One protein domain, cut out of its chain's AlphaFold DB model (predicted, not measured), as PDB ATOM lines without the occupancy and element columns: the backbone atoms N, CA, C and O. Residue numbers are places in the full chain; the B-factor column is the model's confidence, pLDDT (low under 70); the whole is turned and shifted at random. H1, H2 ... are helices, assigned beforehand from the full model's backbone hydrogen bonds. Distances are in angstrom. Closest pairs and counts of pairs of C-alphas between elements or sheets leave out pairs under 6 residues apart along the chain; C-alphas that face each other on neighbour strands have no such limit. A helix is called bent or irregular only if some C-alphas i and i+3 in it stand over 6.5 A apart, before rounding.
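AT A GLANCE: This is residues 186 to 274 of the 280 residues of the protein "Glucose-6-phosphate 1-dehydrogenase" of Candidatus Peregrinibacteria bacterium GW2011_GWA2_54_9 (UniProt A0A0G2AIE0). This is a loose, elongated all-helix arrangement: the long helix H3 makes most of the length, with H1 side by side with its last part, while H2 turns off at a corner from the end of H1. Between H2 and H3 the long unnamed stretch 207 to 228 runs out to the far end, and H3 folds back from there; H4 lies beyond the other end of H3, near H1. The printed part has 89 residues with four named helices, in the order H1, H2, H3, H4, and no named strand. The radius of gyration of the C-alphas is 17.3 A, and the spans are 53 by 34 by 20 A.

HOW THE PARTS SIT: Start at H1, residues 188 to 199; with residues 196 to 198 alone it touches H2, residues 201 to 206, only at the corner, about perpendicular at 75 degrees, the closest C-alphas being Arg 197 and Glu 204, 4.9 A apart. Next look at H3, residues 229 to 254, which with residues 249 to 253 alone touches residues 190 to 194 of H1; the closest C-alphas, Tyr 194 and Leu 252, are 6.3 A apart, and the two run the same way at a shallow tilt of 18 degrees. H4, residues 262 to 272, is close to H1 but not clearly touching, with C-alphas Ala 199 and Leu 269 closest at 6.7 A; they run opposite ways at a shallow tilt of 23 degrees. H2 and H4 are apart, as are H2 and H3, and H3 and H4. In H2 and H4 every O i to N i+4 pair is within hydrogen-bond range; in H1 it is 7 of 8 and in H3 15 of 22.

IN THESE COORDINATES: Find C-alpha 188 at (24.161, -25.595, -40.284), where H1 begins its 15.5 A. H3 runs 33.3 A from C-alpha 229 at (40.124, -10.816, -59.918); it is irregular, with a kink of 72 degrees near residue 236, and C-alphas 234 and 237 are 9.9 A apart. H2 is 8.6 A long, and H4, 15.1 A, ends at C-alpha 272 at (16.703, -35.227, -36.946).

THE WHOLE: The farthest C-alphas, Gly 230 and Thr 263, are 52.9 A apart. The printed part has no cut; H1 to H2 is a tight link, H2 to H3 a long one and H3 to H4 a short one. The model's mean pLDDT over the printed part is 80.7, and residues 225 to 228 and 258 to 274 are under 70.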
ATOM      1  N   GLY A 186      25.163 -26.819 -47.134       85.19
ATOM      2  CA  GLY A 186      25.899 -27.537 -46.097       85.19
ATOM      3  C   GLY A 186      25.994 -26.779 -44.770       85.19
ATOM      4  O   GLY A 186      26.271 -27.401 -43.742       85.19
ATOM      5  N   LYS A 187      25.759 -25.457 -44.762       88.12
ATOM      6  CA  LYS A 187      25.874 -24.625 -43.556       88.12
ATOM      7  C   LYS A 187      24.746 -24.956 -42.586       88.12
ATOM      8  O   LYS A 187      23.574 -24.971 -42.954       88.12
ATOM      9  N   GLU A 188      25.103 -25.172 -41.324       86.31
ATOM     10  CA  GLU A 188      24.161 -25.595 -40.284       86.31
ATOM     11  C   GLU A 188      22.976 -24.631 -40.141       86.31
ATOM     12  O   GLU A 188      21.827 -25.064 -40.175       86.31
ATOM     13  N   ALA A 189      23.237 -23.322 -40.097       88.38
ATOM     14  CA  ALA A 189      22.188 -22.305 -40.019       88.38
ATOM     15  C   ALA A 189      21.214 -22.356 -41.212       88.38
ATOM     16  O   ALA A 189      20.007 -22.233 -41.021       88.38
ATOM     17  N   VAL A 190      21.718 -22.597 -42.430       89.50
ATOM     18  CA  VAL A 190      20.890 -22.705 -43.645       89.50
ATOM     19  C   VAL A 190      20.037 -23.972 -43.599       89.50
ATOM     20  O   VAL A 190      18.828 -23.908 -43.817       89.50
ATOM     21  N   ARG A 191      20.624 -25.118 -43.233       87.06
ATOM     22  CA  ARG A 191      19.875 -26.378 -43.056       87.06
ATOM     23  C   ARG A 191      18.798 -26.264 -41.982       87.06
ATOM     24  O   ARG A 191      17.706 -26.810 -42.142       87.06
ATOM     25  N   ASN A 192      19.084 -25.531 -40.908       88.56
ATOM     26  CA  ASN A 192      18.149 -25.337 -39.807       88.56
ATOM     27  C   ASN A 192      16.903 -24.549 -40.214       88.56
ATOM     28  O   ASN A 192      15.871 -24.750 -39.585       88.56
ATOM     29  N   VAL A 193      16.929 -23.746 -41.286       88.88
ATOM     30  CA  VAL A 193      15.716 -23.098 -41.818       88.88
ATOM     31  C   VAL A 193      14.638 -24.138 -42.133       88.88
ATOM     32  O   VAL A 193      13.502 -24.009 -41.675       88.88
ATOM     33  N   TYR A 194      15.003 -25.207 -42.850       86.62
ATOM     34  CA  TYR A 194      14.072 -26.287 -43.173       86.62
ATOM     35  C   TYR A 194      13.565 -26.976 -41.903       86.62
ATOM     36  O   TYR A 194      12.358 -27.123 -41.715       86.62
ATOM     37  N   TYR A 195      14.471 -27.358 -40.996       85.12
ATOM     38  CA  TYR A 195      14.091 -28.083 -39.782       85.12
ATOM     39  C   TYR A 195      13.254 -27.246 -38.815       85.12
ATOM     40  O   TYR A 195      12.333 -27.783 -38.211       85.12
ATOM     41  N   LEU A 196      13.512 -25.943 -38.689       88.31
ATOM     42  CA  LEU A 196      12.724 -25.046 -37.844       88.31
ATOM     43  C   LEU A 196      11.287 -24.940 -38.352       88.31
ATOM     44  O   LEU A 196      10.355 -25.121 -37.571       88.31
ATOM     45  N   ARG A 197      11.098 -24.730 -39.655       88.00
ATOM     46  CA  ARG A 197       9.765 -24.697 -40.272       88.00
ATOM     47  C   ARG A 197       9.070 -26.059 -40.186       88.00
ATOM     48  O   ARG A 197       7.904 -26.164 -39.807       88.00
ATOM     49  N   PHE A 198       9.806 -27.133 -40.468       85.44
ATOM     50  CA  PHE A 198       9.265 -28.487 -40.458       85.44
ATOM     51  C   PHE A 198       8.899 -28.971 -39.052       85.44
ATOM     52  O   PHE A 198       7.847 -29.582 -38.886       85.44
ATOM     53  N   ALA A 199       9.700 -28.676 -38.031       86.62
ATOM     54  CA  ALA A 199       9.459 -29.118 -36.659       86.62
ATOM     55  C   ALA A 199       8.413 -28.286 -35.912       86.62
ATOM     56  O   ALA A 199       7.810 -28.795 -34.968       86.62
ATOM     57  N   ASN A 200       8.191 -27.034 -36.321       87.19
ATOM     58  CA  ASN A 200       7.363 -26.083 -35.585       87.19
ATOM     59  C   ASN A 200       6.195 -25.596 -36.461       87.19
ATOM     60  O   ASN A 200       6.346 -24.621 -37.199       87.19
ATOM     61  N   PRO A 201       5.004 -26.221 -36.365       85.69
ATOM     62  CA  PRO A 201       3.828 -25.816 -37.137       85.69
ATOM     63  C   PRO A 201       3.437 -24.347 -36.958       85.69
ATOM     64  O   PRO A 201       2.949 -23.740 -37.904       85.69
ATOM     65  N   ILE A 202       3.680 -23.770 -35.775       88.00
ATOM     66  CA  ILE A 202       3.454 -22.342 -35.509       88.00
ATOM     67  C   ILE A 202       4.351 -21.493 -36.414       88.00
ATOM     68  O   ILE A 202       3.844 -20.627 -37.118       88.00
ATOM     69  N   LEU A 203       5.659 -21.777 -36.468       87.25
ATOM     70  CA  LEU A 203       6.582 -21.043 -37.342       87.25
ATOM     71  C   LEU A 203       6.191 -21.191 -38.815       87.25
ATOM     72  O   LEU A 203       6.174 -20.202 -39.535       87.25
ATOM     73  N   GLU A 204       5.789 -22.386 -39.252       87.38
ATOM     74  CA  GLU A 204       5.321 -22.584 -40.632       87.38
ATOM     75  C   GLU A 204       4.030 -21.809 -40.945       87.38
ATOM     76  O   GLU A 204       3.843 -21.339 -42.064       87.38
ATOM     77  N   GLN A 205       3.131 -21.638 -39.970       85.62
ATOM     78  CA  GLN A 205       1.944 -20.799 -40.147       85.62
ATOM     79  C   GLN A 205       2.285 -19.308 -40.212       85.62
ATOM     80  O   GLN A 205       1.660 -18.593 -40.995       85.62
ATOM     81  N   LEU A 206       3.266 -18.862 -39.421       87.12
ATOM     82  CA  LEU A 206       3.785 -17.495 -39.461       87.12
ATOM     83  C   LEU A 206       4.526 -17.207 -40.774       87.12
ATOM     84  O   LEU A 206       4.462 -16.086 -41.271       87.12
ATOM     85  N   CYS A 207       5.164 -18.216 -41.376       85.25
ATOM     86  CA  CYS A 207       5.831 -18.142 -42.678       85.25
ATOM     87  C   CYS A 207       4.850 -18.088 -43.866       85.25
ATOM     88  O   CYS A 207       4.938 -18.870 -44.813       85.25
ATOM     89  N   LYS A 208       3.908 -17.141 -43.831       83.75
ATOM     90  CA  LYS A 208       2.947 -16.859 -44.905       83.75
ATOM     91  C   LYS A 208       2.956 -15.381 -45.265       83.75
ATOM     92  O   LYS A 208       3.163 -14.518 -44.414       83.75
ATOM     93  N   ASN A 209       2.631 -15.091 -46.521       82.88
ATOM     94  CA  ASN A 209       2.507 -13.724 -47.035       82.88
ATOM     95  C   ASN A 209       1.433 -12.880 -46.320       82.88
ATOM     96  O   ASN A 209       1.437 -11.665 -46.450       82.88
ATOM     97  N   THR A 210       0.532 -13.498 -45.551       88.75
ATOM     98  CA  THR A 210      -0.469 -12.800 -44.735       88.75
ATOM     99  C   THR A 210       0.106 -12.188 -43.458       88.75
ATOM    100  O   THR A 210      -0.542 -11.338 -42.860       88.75
ATOM    101  N   LEU A 211       1.274 -12.654 -43.000       91.50
ATOM    102  CA  LEU A 211       1.887 -12.243 -41.729       91.50
ATOM    103  C   LEU A 211       3.304 -11.685 -41.901       91.50
ATOM    104  O   LEU A 211       3.777 -10.935 -41.052       91.50
ATOM    105  N   ILE A 212       3.980 -12.027 -42.999       91.81
ATOM    106  CA  ILE A 212       5.304 -11.501 -43.331       91.81
ATOM    107  C   ILE A 212       5.159 -10.312 -44.278       91.81
ATOM    108  O   ILE A 212       4.683 -10.468 -45.400       91.81
ATOM    109  N   HIS A 213       5.649  -9.148 -43.848       93.56
ATOM    110  CA  HIS A 213       5.749  -7.959 -44.699       93.56
ATOM    111  C   HIS A 213       6.913  -8.050 -45.698       93.56
ATOM    112  O   HIS A 213       6.754  -7.715 -46.866       93.56
ATOM    113  N   HIS A 214       8.100  -8.480 -45.249       93.06
ATOM    114  CA  HIS A 214       9.283  -8.596 -46.105       93.06
ATOM    115  C   HIS A 214      10.223  -9.713 -45.638       93.06
ATOM    116  O   HIS A 214      10.270 -10.046 -44.454       93.06
ATOM    117  N   VAL A 215      10.992 -10.262 -46.579       92.00
ATOM    118  CA  VAL A 215      12.106 -11.179 -46.316       92.00
ATOM    119  C   VAL A 215      13.362 -10.539 -46.882       92.00
ATOM    120  O   VAL A 215      13.401 -10.198 -48.062       92.00
ATOM    121  N   GLN A 216      14.385 -10.387 -46.048       94.75
ATOM    122  CA  GLN A 216      15.686  -9.882 -46.464       94.75
ATOM    123  C   GLN A 216      16.731 -10.990 -46.351       94.75
ATOM    124  O   GLN A 216      16.852 -11.640 -45.314       94.75
ATOM    125  N   ILE A 217      17.501 -11.181 -47.421       93.00
ATOM    126  CA  ILE A 217      18.640 -12.096 -47.455       93.00
ATOM    127  C   ILE A 217      19.865 -11.259 -47.803       93.00
ATOM    128  O   ILE A 217      19.958 -10.715 -48.900       93.00
ATOM    129  N   SER A 218      20.796 -11.161 -46.860       91.88
ATOM    130  CA  SER A 218      22.027 -10.390 -47.018       91.88
ATOM    131  C   SER A 218      23.227 -11.331 -47.002       91.88
ATOM    132  O   SER A 218      23.368 -12.140 -46.086       91.88
ATOM    133  N   ALA A 219      24.114 -11.190 -47.984       89.19
ATOM    134  CA  ALA A 219      25.460 -11.746 -47.938       89.19
ATOM    135  C   ALA A 219      26.452 -10.594 -48.064       89.19
ATOM    136  O   ALA A 219      26.430  -9.860 -49.049       89.19
ATOM    137  N   ALA A 220      27.284 -10.434 -47.041       88.62
ATOM    138  CA  ALA A 220      28.337  -9.439 -46.998       88.62
ATOM    139  C   ALA A 220      29.674 -10.157 -46.819       88.62
ATOM    140  O   ALA A 220      29.792 -11.054 -45.983       88.62
ATOM    141  N   GLU A 221      30.665  -9.748 -47.599       83.75
ATOM    142  CA  GLU A 221      32.038 -10.231 -47.513       83.75
ATOM    143  C   GLU A 221      32.935  -9.034 -47.212       83.75
ATOM    144  O   GLU A 221      32.812  -7.980 -47.831       83.75
ATOM    145  N   SER A 222      33.801  -9.174 -46.209       78.12
ATOM    146  CA  SER A 222      34.801  -8.160 -45.858       78.12
ATOM    147  C   SER A 222      36.136  -8.379 -46.572       78.12
ATOM    148  O   SER A 222      36.964  -7.472 -46.607       78.12
ATOM    149  N   ALA A 223      36.351  -9.575 -47.126       75.81
ATOM    150  CA  ALA A 223      37.534  -9.913 -47.904       75.81
ATOM    151  C   ALA A 223      37.420  -9.356 -49.332       75.81
ATOM    152  O   ALA A 223      36.340  -9.339 -49.921       75.81
ATOM    153  N   GLY A 224      38.545  -8.895 -49.884       71.62
ATOM    154  CA  GLY A 224      38.624  -8.451 -51.276       71.62
ATOM    155  C   GLY A 224      38.689  -9.620 -52.266       71.62
ATOM    156  O   GLY A 224      38.582 -10.787 -51.904       71.62
ATOM    157  N   LEU A 225      38.951  -9.316 -53.540       68.25
ATOM    158  CA  LEU A 225      39.037 -10.304 -54.628       68.25
ATOM    159  C   LEU A 225      40.319 -11.165 -54.611       68.25
ATOM    160  O   LEU A 225      40.713 -11.652 -55.663       68.25
ATOM    161  N   GLU A 226      40.980 -11.330 -53.462       65.44
ATOM    162  CA  GLU A 226      42.293 -11.971 -53.235       65.44
ATOM    163  C   GLU A 226      42.691 -13.038 -54.286       65.44
ATOM    164  O   GLU A 226      42.355 -14.216 -54.181       65.44
ATOM    165  N   GLY A 227      43.405 -12.624 -55.343       61.56
ATOM    166  CA  GLY A 227      43.902 -13.514 -56.407       61.56
ATOM    167  C   GLY A 227      42.848 -14.098 -57.367       61.56
ATOM    168  O   GLY A 227      43.201 -14.853 -58.270       61.56
ATOM    169  N   ARG A 228      41.567 -13.746 -57.214       65.81
ATOM    170  CA  ARG A 228      40.428 -14.189 -58.042       65.81
ATOM    171  C   ARG A 228      39.890 -13.108 -58.983       65.81
ATOM    172  O   ARG A 228      38.862 -13.339 -59.618       65.81
ATOM    173  N   THR A 229      40.576 -11.972 -59.121       70.75
ATOM    174  CA  THR A 229      40.124 -10.816 -59.918       70.75
ATOM    175  C   THR A 229      39.653 -11.206 -61.323       70.75
ATOM    176  O   THR A 229      38.516 -10.914 -61.669       70.75
ATOM    177  N   GLY A 230      40.441 -11.974 -62.087       70.56
ATOM    178  CA  GLY A 230      40.058 -12.367 -63.456       70.56
ATOM    179  C   GLY A 230      38.855 -13.325 -63.544       70.56
ATOM    180  O   GLY A 230      38.075 -13.269 -64.493       70.56
ATOM    181  N   TYR A 231      38.651 -14.184 -62.539       70.25
ATOM    182  CA  TYR A 231      37.438 -15.012 -62.456       70.25
ATOM    183  C   TYR A 231      36.218 -14.154 -62.097       70.25
ATOM    184  O   TYR A 231      35.140 -14.324 -62.667       70.25
ATOM    185  N   PHE A 232      36.381 -13.222 -61.157       75.06
ATOM    186  CA  PHE A 232      35.279 -12.395 -60.685       75.06
ATOM    187  C   PHE A 232      34.849 -11.344 -61.713       75.06
ATOM    188  O   PHE A 232      33.655 -11.098 -61.835       75.06
ATOM    189  N   GLU A 233      35.775 -10.786 -62.500       75.12
ATOM    190  CA  GLU A 233      35.457  -9.852 -63.592       75.12
ATOM    191  C   GLU A 233      34.509 -10.464 -64.631       75.12
ATOM    192  O   GLU A 233      33.571  -9.809 -65.077       75.12
ATOM    193  N   SER A 234      34.711 -11.736 -64.984       72.31
ATOM    194  CA  SER A 234      33.859 -12.440 -65.953       72.31
ATOM    195  C   SER A 234      32.553 -12.970 -65.344       72.31
ATOM    196  O   SER A 234      31.538 -13.078 -66.035       72.31
ATOM    197  N   THR A 235      32.554 -13.283 -64.046       78.00
ATOM    198  CA  THR A 235      31.413 -13.916 -63.362       78.00
ATOM    199  C   THR A 235      30.456 -12.884 -62.757       78.00
ATOM    200  O   THR A 235      29.246 -12.932 -63.007       78.00
ATOM    201  N   GLY A 236      31.002 -11.939 -61.988       83.25
ATOM    202  CA  GLY A 236      30.283 -10.948 -61.190       83.25
ATOM    203  C   GLY A 236      29.538 -11.534 -59.982       83.25
ATOM    204  O   GLY A 236      29.254 -12.731 -59.906       83.25
ATOM    205  N   ALA A 237      29.145 -10.662 -59.046       84.50
ATOM    206  CA  ALA A 237      28.415 -11.051 -57.831       84.50
ATOM    207  C   ALA A 237      27.077 -11.763 -58.123       84.50
ATOM    208  O   ALA A 237      26.646 -12.631 -57.361       84.50
ATOM    209  N   LEU A 238      26.423 -11.424 -59.242       86.25
ATOM    210  CA  LEU A 238      25.153 -12.029 -59.642       86.25
ATOM    211  C   LEU A 238      25.287 -13.542 -59.867       86.25
ATOM    212  O   LEU A 238      24.467 -14.301 -59.361       86.25
ATOM    213  N   ARG A 239      26.313 -13.995 -60.593       84.44
ATOM    214  CA  ARG A 239      26.516 -15.429 -60.856       84.44
ATOM    215  C   ARG A 239      27.252 -16.128 -59.717       84.44
ATOM    216  O   ARG A 239      26.951 -17.276 -59.418       84.44
ATOM    217  N   ASP A 240      28.190 -15.439 -59.066       83.25
ATOM    218  CA  ASP A 240      29.013 -16.057 -58.023       83.25
ATOM    219  C   ASP A 240      28.224 -16.300 -56.726       83.25
ATOM    220  O   ASP A 240      28.355 -17.363 -56.115       83.25
ATOM    221  N   MET A 241      27.357 -15.352 -56.346       86.81
ATOM    222  CA  MET A 241      26.654 -15.357 -55.058       86.81
ATOM    223  C   MET A 241      25.136 -15.444 -55.196       86.81
ATOM    224  O   MET A 241      24.502 -16.256 -54.522       86.81
ATOM    225  N   PHE A 242      24.528 -14.606 -56.042       88.56
ATOM    226  CA  PHE A 242      23.069 -14.489 -56.068       88.56
ATOM    227  C   PHE A 242      22.399 -15.714 -56.704       88.56
ATOM    228  O   PHE A 242      21.573 -16.355 -56.054       88.56
ATOM    229  N   GLN A 243      22.781 -16.057 -57.938       88.31
ATOM    230  CA  GLN A 243      22.149 -17.104 -58.747       88.31
ATOM    231  C   GLN A 243      22.189 -18.482 -58.076       88.31
ATOM    232  O   GLN A 243      21.236 -19.242 -58.222       88.31
ATOM    233  N   SER A 244      23.245 -18.798 -57.321       86.94
ATOM    234  CA  SER A 244      23.331 -20.063 -56.589       86.94
ATOM    235  C   SER A 244      22.912 -19.887 -55.125       86.94
ATOM    236  O   SER A 244      21.815 -20.274 -54.729       86.94
ATOM    237  N   HIS A 245      23.741 -19.232 -54.312       91.00
ATOM    238  CA  HIS A 245      23.638 -19.291 -52.857       91.00
ATOM    239  C   HIS A 245      22.380 -18.608 -52.335       91.00
ATOM    240  O   HIS A 245      21.647 -19.181 -51.527       91.00
ATOM    241  N   LEU A 246      22.122 -17.380 -52.790       93.00
ATOM    242  CA  LEU A 246      20.995 -16.601 -52.282       93.00
ATOM    243  C   LEU A 246      19.664 -17.129 -52.807       93.00
ATOM    244  O   LEU A 246      18.713 -17.200 -52.031       93.00
ATOM    245  N   LEU A 247      19.604 -17.570 -54.069       92.50
ATOM    246  CA  LEU A 247      18.410 -18.229 -54.600       92.50
ATOM    247  C   LEU A 247      18.118 -19.559 -53.892       92.50
ATOM    248  O   LEU A 247      16.954 -19.838 -53.610       92.50
ATOM    249  N   MET A 248      19.135 -20.343 -53.518       90.81
ATOM    250  CA  MET A 248      18.931 -21.566 -52.729       90.81
ATOM    251  C   MET A 248      18.456 -21.284 -51.298       90.81
ATOM    252  O   MET A 248      17.595 -21.990 -50.774       90.81
ATOM    253  N   VAL A 249      18.959 -20.233 -50.647       92.56
ATOM    254  CA  VAL A 249      18.432 -19.816 -49.335       92.56
ATOM    255  C   VAL A 249      16.998 -19.291 -49.471       92.56
ATOM    256  O   VAL A 249      16.135 -19.639 -48.663       92.56
ATOM    257  N   ALA A 250      16.713 -18.504 -50.512       93.00
ATOM    258  CA  ALA A 250      15.373 -18.006 -50.797       93.00
ATOM    259  C   ALA A 250      14.386 -19.152 -51.054       93.00
ATOM    260  O   ALA A 250      13.268 -19.120 -50.535       93.00
ATOM    261  N   SER A 251      14.794 -20.189 -51.790       91.94
ATOM    262  CA  SER A 251      13.947 -21.357 -52.043       91.94
ATOM    263  C   SER A 251      13.642 -22.116 -50.750       91.94
ATOM    264  O   SER A 251      12.480 -22.417 -50.497       91.94
ATOM    265  N   LEU A 252      14.617 -22.314 -49.855       89.12
ATOM    266  CA  LEU A 252      14.378 -22.917 -48.534       89.12
ATOM    267  C   LEU A 252      13.438 -22.086 -47.645       89.12
ATOM    268  O   LEU A 252      12.661 -22.647 -46.870       89.12
ATOM    269  N   LEU A 253      13.486 -20.756 -47.750       89.00
ATOM    270  CA  LEU A 253      12.597 -19.857 -47.006       89.00
ATOM    271  C   LEU A 253      11.170 -19.832 -47.569       89.00
ATOM    272  O   LEU A 253      10.220 -19.671 -46.808       89.00
ATOM    273  N   THR A 254      11.011 -20.005 -48.882       88.88
ATOM    274  CA  THR A 254       9.731 -19.801 -49.587       88.88
ATOM    275  C   THR A 254       9.048 -21.091 -50.041       88.88
ATOM    276  O   THR A 254       7.856 -21.073 -50.350       88.88
ATOM    277  N   MET A 255       9.758 -22.227 -50.048       89.25
ATOM    278  CA  MET A 255       9.204 -23.528 -50.427       89.25
ATOM    279  C   MET A 255       7.990 -23.871 -49.571       89.25
ATOM    280  O   MET A 255       7.971 -23.615 -48.365       89.25
ATOM    281  N   ARG A 256       6.990 -24.518 -50.167       84.88
ATOM    282  CA  ARG A 256       5.903 -25.122 -49.395       84.88
ATOM    283  C   ARG A 256       6.401 -26.414 -48.766       84.88
ATOM    284  O   ARG A 256       6.899 -27.289 -49.470       84.88
ATOM    285  N   LEU A 257       6.214 -26.561 -47.459       82.38
ATOM    286  CA  LEU A 257       6.347 -27.870 -46.835       82.38
ATOM    287  C   LEU A 257       5.127 -28.720 -47.205       82.38
ATOM    288  O   LEU A 257       3.984 -28.263 -47.119       82.38
ATOM    289  N   GLY A 258       5.361 -29.961 -47.635       68.75
ATOM    290  CA  GLY A 258       4.277 -30.919 -47.849       68.75
ATOM    291  C   GLY A 258       3.452 -31.111 -46.569       68.75
ATOM    292  O   GLY A 258       3.960 -30.948 -45.456       68.75
ATOM    293  N   ARG A 259       2.174 -31.481 -46.698       64.69
ATOM    294  CA  ARG A 259       1.374 -31.920 -45.544       64.69
ATOM    295  C   ARG A 259       1.736 -33.367 -45.229       64.69
ATOM    296  O   ARG A 259       1.212 -34.284 -45.848       64.69
ATOM    297  N   TRP A 260       2.654 -33.562 -44.291       62.94
ATOM    298  CA  TRP A 260       2.978 -34.893 -43.784       62.94
ATOM    299  C   TRP A 260       1.949 -35.284 -42.716       62.94
ATOM    300  O   TRP A 260       1.640 -34.442 -41.866       62.94
ATOM    301  N   PRO A 261       1.439 -36.529 -42.708       67.62
ATOM    302  CA  PRO A 261       0.718 -37.056 -41.556       67.62
ATOM    303  C   PRO A 261       1.573 -36.892 -40.293       67.62
ATOM    304  O   PRO A 261       2.785 -37.127 -40.337       67.62
ATOM    305  N   ASP A 262       0.970 -36.519 -39.162       68.31
ATOM    306  CA  ASP A 262       1.706 -36.230 -37.919       68.31
ATOM    307  C   ASP A 262       2.607 -37.388 -37.467       68.31
ATOM    308  O   ASP A 262       3.690 -37.173 -36.921       68.31
ATOM    309  N   THR A 263       2.200 -38.628 -37.738       67.25
ATOM    310  CA  THR A 263       2.994 -39.835 -37.479       67.25
ATOM    311  C   THR A 263       4.293 -39.861 -38.280       67.25
ATOM    312  O   THR A 263       5.344 -40.205 -37.738       67.25
ATOM    313  N   GLN A 264       4.252 -39.458 -39.549       67.12
ATOM    314  CA  GLN A 264       5.431 -39.420 -40.406       67.12
ATOM    315  C   GLN A 264       6.303 -38.203 -40.099       67.12
ATOM    316  O   GLN A 264       7.518 -38.335 -40.005       67.12
ATOM    317  N   ARG A 265       5.687 -37.057 -39.786       69.31
ATOM    318  CA  ARG A 265       6.399 -35.872 -39.287       69.31
ATOM    319  C   ARG A 265       7.183 -36.181 -38.009       69.31
ATOM    320  O   ARG A 265       8.347 -35.812 -37.900       69.31
ATOM    321  N   ARG A 266       6.586 -36.910 -37.059       68.00
ATOM    322  CA  ARG A 266       7.266 -37.358 -35.830       68.00
ATOM    323  C   ARG A 266       8.425 -38.317 -36.112       68.00
ATOM    324  O   ARG A 266       9.466 -38.166 -35.481       68.00
ATOM    325  N   LYS A 267       8.276 -39.256 -37.055       67.69
ATOM    326  CA  LYS A 267       9.365 -40.163 -37.470       67.69
ATOM    327  C   LYS A 267      10.546 -39.400 -38.077       67.69
ATOM    328  O   LYS A 267      11.674 -39.607 -37.642       67.69
ATOM    329  N   GLU A 268      10.285 -38.474 -38.998       66.62
ATOM    330  CA  GLU A 268      11.322 -37.608 -39.584       66.62
ATOM    331  C   GLU A 268      12.018 -36.763 -38.502       66.62
ATOM    332  O   GLU A 268      13.243 -36.700 -38.427       66.62
ATOM    333  N   LEU A 269      11.250 -36.179 -37.573       66.94
ATOM    334  CA  LEU A 269      11.802 -35.402 -36.457       66.94
ATOM    335  C   LEU A 269      12.648 -36.234 -35.489       66.94
ATOM    336  O   LEU A 269      13.624 -35.716 -34.949       66.94
ATOM    337  N   GLN A 270      12.320 -37.507 -35.270       61.44
ATOM    338  CA  GLN A 270      13.151 -38.410 -34.468       61.44
ATOM    339  C   GLN A 270      14.495 -38.707 -35.143       61.44
ATOM    340  O   GLN A 270      15.512 -38.756 -34.455       61.44
ATOM    341  N   GLN A 271      14.530 -38.823 -36.475       58.19
ATOM    342  CA  GLN A 271      15.785 -38.971 -37.220       58.19
ATOM    343  C   GLN A 271      16.653 -37.705 -37.144       58.19
ATOM    344  O   GLN A 271      17.878 -37.796 -37.069       58.19
ATOM    345  N   ILE A 272      16.022 -36.525 -37.093       56.84
ATOM    346  CA  ILE A 272      16.703 -35.227 -36.946       56.84
ATOM    347  C   ILE A 272      17.239 -35.023 -35.516       56.84
ATOM    348  O   ILE A 272      18.315 -34.457 -35.340       56.84
ATOM    349  N   ARG A 273      16.520 -35.507 -34.491       50.94
ATOM    350  CA  ARG A 273      16.872 -35.375 -33.059       50.94
ATOM    351  C   ARG A 273      17.954 -36.339 -32.560       50.94
ATOM    352  O   ARG A 273      18.312 -36.262 -31.390       50.94
ATOM    353  N   ALA A 274      18.509 -37.205 -33.406       39.53
ATOM    354  CA  ALA A 274      19.598 -38.106 -33.025       39.53
ATOM    355  C   ALA A 274      21.022 -37.497 -33.151       39.53
ATOM    356  O   ALA A 274      21.879 -38.090 -33.822       39.53
TER     357      ALA A 274